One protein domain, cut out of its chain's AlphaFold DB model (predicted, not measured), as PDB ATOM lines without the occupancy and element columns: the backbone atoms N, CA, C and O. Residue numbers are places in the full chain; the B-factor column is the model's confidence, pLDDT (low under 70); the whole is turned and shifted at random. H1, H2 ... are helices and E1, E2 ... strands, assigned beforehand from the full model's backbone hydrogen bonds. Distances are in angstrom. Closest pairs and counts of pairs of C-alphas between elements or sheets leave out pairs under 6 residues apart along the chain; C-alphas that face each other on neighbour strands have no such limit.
ATOM      1  N   LYS A  61      41.898 -33.923 -46.643       94.50
ATOM      2  CA  LYS A  61      40.520 -33.954 -46.166       94.50
ATOM      3  C   LYS A  61      40.269 -35.289 -45.491       94.50
ATOM      4  O   LYS A  61      40.493 -36.332 -46.097       94.50
ATOM      5  N   GLU A  62      39.814 -35.236 -44.254       94.44
ATOM      6  CA  GLU A  62      39.542 -36.403 -43.425       94.44
ATOM      7  C   GLU A  62      38.202 -36.249 -42.723       94.44
ATOM      8  O   GLU A  62      37.716 -35.138 -42.517       94.44
ATOM      9  N   LYS A  63      37.598 -37.369 -42.340       95.25
ATOM     10  CA  LYS A  63      36.335 -37.347 -41.598       95.25
ATOM     11  C   LYS A  63      36.573 -36.954 -40.143       95.25
ATOM     12  O   LYS A  63      37.514 -37.431 -39.503       95.25
ATOM     13  N   ALA A  64      35.674 -36.148 -39.584       94.31
ATOM     14  CA  ALA A  64      35.736 -35.723 -38.187       94.31
ATOM     15  C   ALA A  64      35.790 -36.906 -37.200       94.31
ATOM     16  O   ALA A  64      36.430 -36.806 -36.148       94.31
ATOM     17  N   CYS A  65      35.193 -38.053 -37.548       94.56
ATOM     18  CA  CYS A  65      35.251 -39.269 -36.736       94.56
ATOM     19  C   CYS A  65      36.686 -39.738 -36.426       94.56
ATOM     20  O   CYS A  65      36.927 -40.251 -35.331       94.56
ATOM     21  N   LYS A  66      37.656 -39.506 -37.327       92.31
ATOM     22  CA  LYS A  66      39.073 -39.852 -37.116       92.31
ATOM     23  C   LYS A  66      39.627 -39.134 -35.886       92.31
ATOM     24  O   LYS A  66      40.192 -39.765 -34.996       92.31
ATOM     25  N   ILE A  67      39.384 -37.828 -35.785       92.50
ATOM     26  CA  ILE A  67      39.846 -37.012 -34.656       92.50
ATOM     27  C   ILE A  67      39.081 -37.355 -33.388       92.50
ATOM     28  O   ILE A  67      39.692 -37.527 -32.336       92.50
ATOM     29  N   LYS A  68      37.759 -37.528 -33.475       93.00
ATOM     30  CA  LYS A  68      36.963 -37.946 -32.313       93.00
ATOM     31  C   LYS A  68      37.479 -39.254 -31.717       93.00
ATOM     32  O   LYS A  68      37.565 -39.367 -30.500       93.00
ATOM     33  N   ASN A  69      37.894 -40.210 -32.551       91.12
ATOM     34  CA  ASN A  69      38.505 -41.458 -32.093       91.12
ATOM     35  C   ASN A  69      39.837 -41.238 -31.361       91.12
ATOM     36  O   ASN A  69      40.045 -41.842 -30.311       91.12
ATOM     37  N   VAL A  70      40.704 -40.350 -31.860       89.19
ATOM     38  CA  VAL A  70      41.959 -39.969 -31.178       89.19
ATOM     39  C   VAL A  70      41.679 -39.354 -29.800       89.19
ATOM     40  O   VAL A  70      42.418 -39.585 -28.842       89.19
ATOM     41  N   LEU A  71      40.582 -38.607 -29.677       89.44
ATOM     42  CA  LEU A  71      40.183 -37.912 -28.456       89.44
ATOM     43  C   LEU A  71      39.385 -38.771 -27.461       89.44
ATOM     44  O   LEU A  71      39.035 -38.261 -26.403       89.44
ATOM     45  N   LYS A  72      39.106 -40.053 -27.731       85.50
ATOM     46  CA  LYS A  72      38.345 -40.912 -26.794       85.50
ATOM     47  C   LYS A  72      39.069 -41.163 -25.467       85.50
ATOM     48  O   LYS A  72      38.425 -41.366 -24.446       85.50
ATOM     49  N   CYS A  73      40.400 -41.141 -25.460       74.38
ATOM     50  CA  CYS A  73      41.216 -41.439 -24.280       74.38
ATOM     51  C   CYS A  73      41.613 -40.160 -23.519       74.38
ATOM     52  O   CYS A  73      42.799 -39.894 -23.295       74.38
ATOM     53  N   GLN A  74      40.636 -39.315 -23.189       81.88
ATOM     54  CA  GLN A  74      40.857 -38.112 -22.379       81.88
ATOM     55  C   GLN A  74      41.046 -38.456 -20.903       81.88
ATOM     56  O   GLN A  74      40.445 -39.397 -20.388       81.88
ATOM     57  N   LYS A  75      41.911 -37.695 -20.230       88.31
ATOM     58  CA  LYS A  75      42.014 -37.726 -18.771       88.31
ATOM     59  C   LYS A  75      40.770 -37.070 -18.171       88.31
ATOM     60  O   LYS A  75      40.096 -36.280 -18.832       88.31
ATOM     61  N   ILE A  76      40.481 -37.377 -16.910       87.94
ATOM     62  CA  ILE A  76      39.295 -36.857 -16.220       87.94
ATOM     63  C   ILE A  76      39.330 -35.325 -16.192       87.94
ATOM     64  O   ILE A  76      38.338 -34.682 -16.518       87.94
ATOM     65  N   GLU A  77      40.488 -34.743 -15.887       90.81
ATOM     66  CA  GLU A  77      40.675 -33.293 -15.818       90.81
ATOM     67  C   GLU A  77      40.472 -32.627 -17.183       90.81
ATOM     68  O   GLU A  77      39.941 -31.523 -17.272       90.81
ATOM     69  N   GLU A  78      40.871 -33.299 -18.264       91.00
ATOM     70  CA  GLU A  78      40.703 -32.784 -19.622       91.00
ATOM     71  C   GLU A  78      39.226 -32.759 -20.037       91.00
ATOM     72  O   GLU A  78      38.789 -31.801 -20.678       91.00
ATOM     73  N   SER A  79      38.478 -33.797 -19.645       87.31
ATOM     74  CA  SER A  79      37.040 -33.926 -19.887       87.31
ATOM     75  C   SER A  79      36.250 -32.879 -19.099       87.31
ATOM     76  O   SER A  79      35.422 -32.180 -19.669       87.31
ATOM     77  N   LEU A  80      36.558 -32.701 -17.807       90.12
ATOM     78  CA  LEU A  80      35.904 -31.699 -16.953       90.12
ATOM     79  C   LEU A  80      36.114 -30.261 -17.444       90.12
ATOM     80  O   LEU A  80      35.248 -29.415 -17.251       90.12
ATOM     81  N   ASN A  81      37.259 -29.992 -18.071       90.62
ATOM     82  CA  ASN A  81      37.586 -28.681 -18.620       90.62
ATOM     83  C   ASN A  81      37.110 -28.489 -20.068       90.62
ATOM     84  O   ASN A  81      37.444 -27.465 -20.658       90.62
ATOM     85  N   ASP A  82      36.416 -29.461 -20.671       89.12
ATOM     86  CA  ASP A  82      36.007 -29.428 -22.079       89.12
ATOM     87  C   ASP A  82      37.171 -29.092 -23.032       89.12
ATOM     88  O   ASP A  82      37.063 -28.267 -23.944       89.12
ATOM     89  N   THR A  83      38.321 -29.738 -22.819       90.81
ATOM     90  CA  THR A  83      39.607 -29.350 -23.434       90.81
ATOM     91  C   THR A  83      39.580 -29.290 -24.962       90.81
ATOM     92  O   THR A  83      40.218 -28.450 -25.607       90.81
ATOM     93  N   GLN A  84      38.771 -30.155 -25.563       89.88
ATOM     94  CA  GLN A  84      38.548 -30.190 -27.002       89.88
ATOM     95  C   GLN A  84      37.915 -28.904 -27.565       89.88
ATOM     96  O   GLN A  84      38.213 -28.548 -28.703       89.88
ATOM     97  N   ASN A  85      37.121 -28.164 -26.786       90.31
ATOM     98  CA  ASN A  85      36.361 -27.013 -27.281       90.31
ATOM     99  C   ASN A  85      37.242 -25.832 -27.692       90.31
ATOM    100  O   ASN A  85      36.856 -25.048 -28.560       90.31
ATOM    101  N   TYR A  86      38.430 -25.716 -27.099       89.56
ATOM    102  CA  TYR A  86      39.385 -24.653 -27.407       89.56
ATOM    103  C   TYR A  86      40.619 -25.162 -28.152       89.56
ATOM    104  O   TYR A  86      41.119 -24.459 -29.029       89.56
ATOM    105  N   PHE A  87      41.093 -26.384 -27.883       92.25
ATOM    106  CA  PHE A  87      42.261 -26.912 -28.590       92.25
ATOM    107  C   PHE A  87      41.933 -27.704 -29.853       92.25
ATOM    108  O   PHE A  87      42.751 -27.679 -30.767       92.25
ATOM    109  N   SER A  88      40.764 -28.335 -29.984       94.44
ATOM    110  CA  SER A  88      40.403 -29.210 -31.119       94.44
ATOM    111  C   SER A  88      39.520 -28.508 -32.155       94.44
ATOM    112  O   SER A  88      38.504 -29.031 -32.610       94.44
ATOM    113  N   LEU A  89      39.924 -27.298 -32.531       94.38
ATOM    114  CA  LEU A  89      39.282 -26.475 -33.553       94.38
ATOM    115  C   LEU A  89      39.799 -26.813 -34.964       94.38
ATOM    116  O   LEU A  89      41.014 -26.761 -35.168       94.38
ATOM    117  N   TYR A  90      38.916 -27.113 -35.923       95.00
ATOM    118  CA  TYR A  90      39.280 -27.502 -37.297       95.00
ATOM    119  C   TYR A  90      38.512 -26.723 -38.364       95.00
ATOM    120  O   TYR A  90      37.321 -26.436 -38.221       95.00
ATOM    121  N   SER A  91      39.205 -26.443 -39.472       94.00
ATOM    122  CA  SER A  91      38.580 -25.967 -40.709       94.00
ATOM    123  C   SER A  91      38.141 -27.136 -41.585       94.00
ATOM    124  O   SER A  91      38.660 -28.241 -41.438       94.00
ATOM    125  N   GLY A  92      37.199 -26.909 -42.495       91.44
ATOM    126  CA  GLY A  92      36.676 -27.959 -43.363       91.44
ATOM    127  C   GLY A  92      35.681 -27.426 -44.383       91.44
ATOM    128  O   GLY A  92      35.673 -26.235 -44.686       91.44
ATOM    129  N   SER A  93      34.829 -28.311 -44.900       88.62
ATOM    130  CA  SER A  93      33.714 -27.940 -45.787       88.62
ATOM    131  C   SER A  93      32.519 -27.335 -45.036       88.62
ATOM    132  O   SER A  93      31.580 -26.825 -45.650       88.62
ATOM    133  N   HIS A  94      32.548 -27.380 -43.702       89.25
ATOM    134  CA  HIS A  94      31.498 -26.857 -42.837       89.25
ATOM    135  C   HIS A  94      31.520 -25.320 -42.752       89.25
ATOM    136  O   HIS A  94      32.545 -24.674 -42.952       89.25
ATOM    137  N   LYS A  95      30.360 -24.736 -42.432       90.81
ATOM    138  CA  LYS A  95      30.172 -23.296 -42.166       90.81
ATOM    139  C   LYS A  95      29.703 -23.074 -40.725       90.81
ATOM    140  O   LYS A  95      28.684 -22.432 -40.484       90.81
ATOM    141  N   LYS A  96      30.375 -23.727 -39.776       91.44
ATOM    142  CA  LYS A  96      30.033 -23.702 -38.346       91.44
ATOM    143  C   LYS A  96      31.125 -22.992 -37.551       91.44
ATOM    144  O   LYS A  96      32.285 -22.971 -37.957       91.44
ATOM    145  N   GLY A  97      30.756 -22.477 -36.380       91.62
ATOM    146  CA  GLY A  97      31.686 -21.824 -35.460       91.62
ATOM    147  C   GLY A  97      31.920 -20.366 -35.833       91.62
ATOM    148  O   GLY A  97      30.969 -19.589 -35.832       91.62
ATOM    149  N   TYR A  98      33.165 -19.992 -36.115       91.62
ATOM    150  CA  TYR A  98      33.529 -18.621 -36.475       91.62
ATOM    151  C   TYR A  98      34.543 -18.586 -37.618       91.62
ATOM    152  O   TYR A  98      35.257 -19.555 -37.879       91.62
ATOM    153  N   GLU A  99      34.597 -17.454 -38.310       92.44
ATOM    154  CA  GLU A  99      35.558 -17.212 -39.381       92.44
ATOM    155  C   GLU A  99      36.884 -16.687 -38.824       92.44
ATOM    156  O   GLU A  99      36.907 -15.756 -38.018       92.44
ATOM    157  N   PHE A 100      37.997 -17.253 -39.285       90.19
ATOM    158  CA  PHE A 100      39.329 -16.894 -38.810       90.19
ATOM    159  C   PHE A 100      40.364 -16.895 -39.940       90.19
ATOM    160  O   PHE A 100      40.268 -17.673 -40.893       90.19
ATOM    161  N   TYR A 101      41.377 -16.039 -39.814       88.56
ATOM    162  CA  TYR A 101      42.535 -16.013 -40.706       88.56
ATOM    163  C   TYR A 101      43.582 -17.014 -40.212       88.56
ATOM    164  O   TYR A 101      44.291 -16.748 -39.247       88.56
ATOM    165  N   LEU A 102      43.685 -18.179 -40.861       82.94
ATOM    166  CA  LEU A 102      44.694 -19.185 -40.487       82.94
ATOM    167  C   LEU A 102      46.125 -18.736 -40.804       82.94
ATOM    168  O   LEU A 102      47.058 -19.123 -40.106       82.94
ATOM    169  N   LYS A 103      46.297 -17.927 -41.851       81.56
ATOM    170  CA  LYS A 103      47.574 -17.323 -42.227       81.56
ATOM    171  C   LYS A 103      47.408 -15.804 -42.222       81.56
ATOM    172  O   LYS A 103      46.524 -15.320 -42.923       81.56
ATOM    173  N   PRO A 104      48.255 -15.043 -41.506       77.62
ATOM    174  CA  PRO A 104      48.152 -13.581 -41.460       77.62
ATOM    175  C   PRO A 104      48.211 -12.907 -42.839       77.62
ATOM    176  O   PRO A 104      47.590 -11.871 -43.048       77.62
ATOM    177  N   ASN A 105      48.942 -13.513 -43.780       78.81
ATOM    178  CA  ASN A 105      49.115 -12.995 -45.140       78.81
ATOM    179  C   ASN A 105      48.013 -13.451 -46.112       78.81
ATOM    180  O   ASN A 105      47.950 -12.946 -47.232       78.81
ATOM    181  N   ASP A 106      47.168 -14.406 -45.716       79.56
ATOM    182  CA  ASP A 106      46.045 -14.865 -46.531       79.56
ATOM    183  C   ASP A 106      44.824 -13.979 -46.254       79.56
ATOM    184  O   ASP A 106      44.449 -13.742 -45.107       79.56
ATOM    185  N   LYS A 107      44.191 -13.475 -47.315       77.88
ATOM    186  CA  LYS A 107      42.973 -12.658 -47.211       77.88
ATOM    187  C   LYS A 107      41.710 -13.511 -47.074       77.88
ATOM    188  O   LYS A 107      40.637 -12.961 -46.821       77.88
ATOM    189  N   ASN A 108      41.822 -14.830 -47.207       84.19
ATOM    190  CA  ASN A 108      40.696 -15.743 -47.132       84.19
ATOM    191  C   ASN A 108      40.490 -16.240 -45.701       84.19
ATOM    192  O   ASN A 108      41.293 -16.993 -45.146       84.19
ATOM    193  N   LYS A 109      39.363 -15.848 -45.105       88.75
ATOM    194  CA  LYS A 109      38.915 -16.439 -43.845       88.75
ATOM    195  C   LYS A 109      38.459 -17.875 -44.079       88.75
ATOM    196  O   LYS A 109      37.874 -18.194 -45.114       88.75
ATOM    197  N   LYS A 110      38.683 -18.735 -43.089       90.94
ATOM    198  CA  LYS A 110      38.141 -20.097 -43.061       90.94
ATOM    199  C   LYS A 110      37.225 -20.255 -41.856       90.94
ATOM    200  O   LYS A 110      37.509 -19.718 -40.786       90.94
ATOM    201  N   TRP A 111      36.140 -20.999 -42.039       94.38
ATOM    202  CA  TRP A 111      35.283 -21.419 -40.937       94.38
ATOM    203  C   TRP A 111      36.027 -22.426 -40.073       94.38
ATOM    204  O   TRP A 111      36.605 -23.384 -40.588       94.38
ATOM    205  N   ILE A 112      36.020 -22.196 -38.765       94.00
ATOM    206  CA  ILE A 112      36.634 -23.071 -37.777       94.00
ATOM    207  C   ILE A 112      35.589 -23.410 -36.720       94.00
ATOM    208  O   ILE A 112      34.954 -22.531 -36.138       94.00
ATOM    209  N   SER A 113      35.450 -24.704 -36.446       94.94
ATOM    210  CA  SER A 113      34.561 -25.219 -35.412       94.94
ATOM    211  C   SER A 113      35.298 -26.225 -34.547       94.94
ATOM    212  O   SER A 113      36.200 -26.923 -35.013       94.94
ATOM    213  N   SER A 114      34.886 -26.316 -33.288       94.69
ATOM    214  CA  SER A 114      35.284 -27.421 -32.426       94.69
ATOM    215  C   SER A 114      34.749 -28.741 -32.975       94.69
ATOM    216  O   SER A 114      33.665 -28.788 -33.567       94.69
ATOM    217  N   ILE A 115      35.549 -29.793 -32.805       94.19
ATOM    218  CA  ILE A 115      35.300 -31.136 -33.332       94.19
ATOM    219  C   ILE A 115      34.032 -31.791 -32.766       94.19
ATOM    220  O   ILE A 115      33.406 -32.602 -33.444       94.19
ATOM    221  N   ASP A 116      33.626 -31.430 -31.549       91.00
ATOM    222  CA  ASP A 116      32.405 -31.904 -30.881       91.00
ATOM    223  C   ASP A 116      31.124 -31.448 -31.603       91.00
ATOM    224  O   ASP A 116      30.156 -32.199 -31.689       91.00
ATOM    225  N   LYS A 117      31.146 -30.249 -32.197       93.06
ATOM    226  CA  LYS A 117      30.035 -29.655 -32.966       93.06
ATOM    227  C   LYS A 117      29.934 -30.180 -34.401       93.06
ATOM    228  O   LYS A 117      28.976 -29.864 -35.120       93.06
ATOM    229  N   LEU A 118      30.936 -30.934 -34.851       94.12
ATOM    230  CA  LEU A 118      30.969 -31.518 -36.188       94.12
ATOM    231  C   LEU A 118      30.339 -32.910 -36.181       94.12
ATOM    232  O   LEU A 118      30.470 -33.656 -35.212       94.12
ATOM    233  N   ARG A 119      29.650 -33.275 -37.263       94.38
ATOM    234  CA  ARG A 119      29.143 -34.646 -37.444       94.38
ATOM    235  C   ARG A 119      30.284 -35.566 -37.861       94.38
ATOM    236  O   ARG A 119      31.266 -35.111 -38.431       94.38
ATOM    237  N   ASP A 120      30.164 -36.853 -37.566       94.31
ATOM    238  CA  ASP A 120      31.234 -37.835 -37.780       94.31
ATOM    239  C   ASP A 120      31.683 -37.949 -39.244       94.31
ATOM    240  O   ASP A 120      32.854 -38.219 -39.508       94.31
ATOM    241  N   ASP A 121      30.762 -37.714 -40.176       94.38
ATOM    242  CA  ASP A 121      30.949 -37.738 -41.623       94.38
ATOM    243  C   ASP A 121      31.439 -36.406 -42.214       94.38
ATOM    244  O   ASP A 121      31.821 -36.373 -43.383       94.38
ATOM    245  N   GLU A 122      31.450 -35.317 -41.439       95.12
ATOM    246  CA  GLU A 122      31.888 -34.008 -41.932       95.12
ATOM    247  C   GLU A 122      33.395 -33.992 -42.214       95.12
ATOM    248  O   GLU A 122      34.209 -34.461 -41.415       95.12
ATOM    249  N   GLU A 123      33.760 -33.424 -43.366       96.12
ATOM    250  CA  GLU A 123      35.151 -33.307 -43.796       96.12
ATOM    251  C   GLU A 123      35.848 -32.132 -43.109       96.12
ATOM    252  O   GLU A 123      35.385 -30.985 -43.138       96.12
ATOM    253  N   ILE A 124      37.019 -32.423 -42.561       95.62
ATOM    254  CA  ILE A 124      37.941 -31.470 -41.959       95.62
ATOM    255  C   ILE A 124      39.301 -31.536 -42.646       95.62
ATOM    256  O   ILE A 124      39.702 -32.559 -43.196       95.62
ATOM    257  N   ASN A 125      40.026 -30.428 -42.585       95.06
ATOM    258  CA  ASN A 125      41.376 -30.302 -43.107       95.06
ATOM    259  C   ASN A 125      42.388 -30.626 -42.008       95.06
ATOM    260  O   ASN A 125      42.377 -29.981 -40.955       95.06
ATOM    261  N   ILE A 126      43.283 -31.578 -42.271       94.75
ATOM    262  CA  ILE A 126      44.375 -31.941 -41.364       94.75
ATOM    263  C   ILE A 126      45.688 -32.132 -42.119       94.75
ATOM    264  O   ILE A 126      45.690 -32.484 -43.294       94.75
ATOM    265  N   ILE A 127      46.810 -31.974 -41.424       93.94
ATOM    266  CA  ILE A 127      48.117 -32.460 -41.865       93.94
ATOM    267  C   ILE A 127      48.414 -33.745 -41.081       93.94
ATOM    268  O   ILE A 127      48.563 -33.678 -39.861       93.94
TER     269      ILE A 127
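AT A GLANCE: This is residues 61 to 127 of the 291 residues of an uncharacterized protein of Thermoanaerobacter thermohydrosulfuricus (UniProt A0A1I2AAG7). Two small antiparallel sheets sit side by side, E2 of the one next to E5 of the other, and from them the chain swings out through three short helices in a wide, open loop with H2 at its far end. At the opposite end of the long axis the E3 and E4 hairpin reaches out with its turn, residues 101 to 109. The 67 printed residues hold three named helices and five named strands in the order E1 H1 H2 H3 E2 E3 E4 E5; the sheets run E2 - E4 - E3 and E1 - E5, both antiparallel, and the class is mixed, helices and strands. The whole is only just compact, close to loose, with a radius of gyration of the C-alphas of 12.6 A, and elongated, with spans of 39 by 23 by 20 A.

IN THESE COORDINATES: E1, residues 61 to 63, begins at C-alpha 61 (40.520, -33.954, -46.166). H1, residues 64 to 70, is 10.3 A long. H2 is residues 76 to 80, with C-alpha 76 at (39.295, -36.857, -16.220), and H3 is residues 84 to 87. E2 is residues 89 to 91 and E3 residues 98 to 100. E4, residues 110 to 114, is the longest strand, 13.2 A. E5, residues 123 to 126, is 9.6 A long and ends at C-alpha 126 (44.375, -31.941, -41.364).

HOW THE PARTS SIT: E1 and E5 are antiparallel neighbours at 122 degrees, with N 62 and O 124 2.9 A apart, within hydrogen-bond range. The closest C-alphas of H1 and E5 are those of Ala 64 and Ile 124, 6.1 A apart. H1 and H2 are apart, and H2 and H3 are only just apart, their closest C-alphas at 8.1 A. H3 only grazes the sheet E2 E4 E3; its closest C-alpha pair with E4 is Asn 85 and Ser 114, 5.3 A. Every O i to N i+4 pair is within hydrogen-bond range in H1 and H2; H3 is too short for such a pair, and its one O i to N i+3 pair is not within range. E4 is the inner strand and its pairing is staggered: residues 112 to 114 pair with E2, where N 90 and O 113 are 2.9 A apart, and residues 110 to 112 pair with E3, where N 100 and O 110 are 2.9 A apart. Between the two sheets, the closest C-alphas of E2 and E5 are those of Ser 91 and Ile 124, 5.7 A apart.

THE WHOLE: The two C-alphas farthest apart are those of Ile 76 and Lys 107, at 39.5 A, while those of Lys 61 and Ile 127 are 8.9 A apart. The printed part has no cut and no long link. The mean pLDDT of the printed part is 90.5, and no printed residue is under 70.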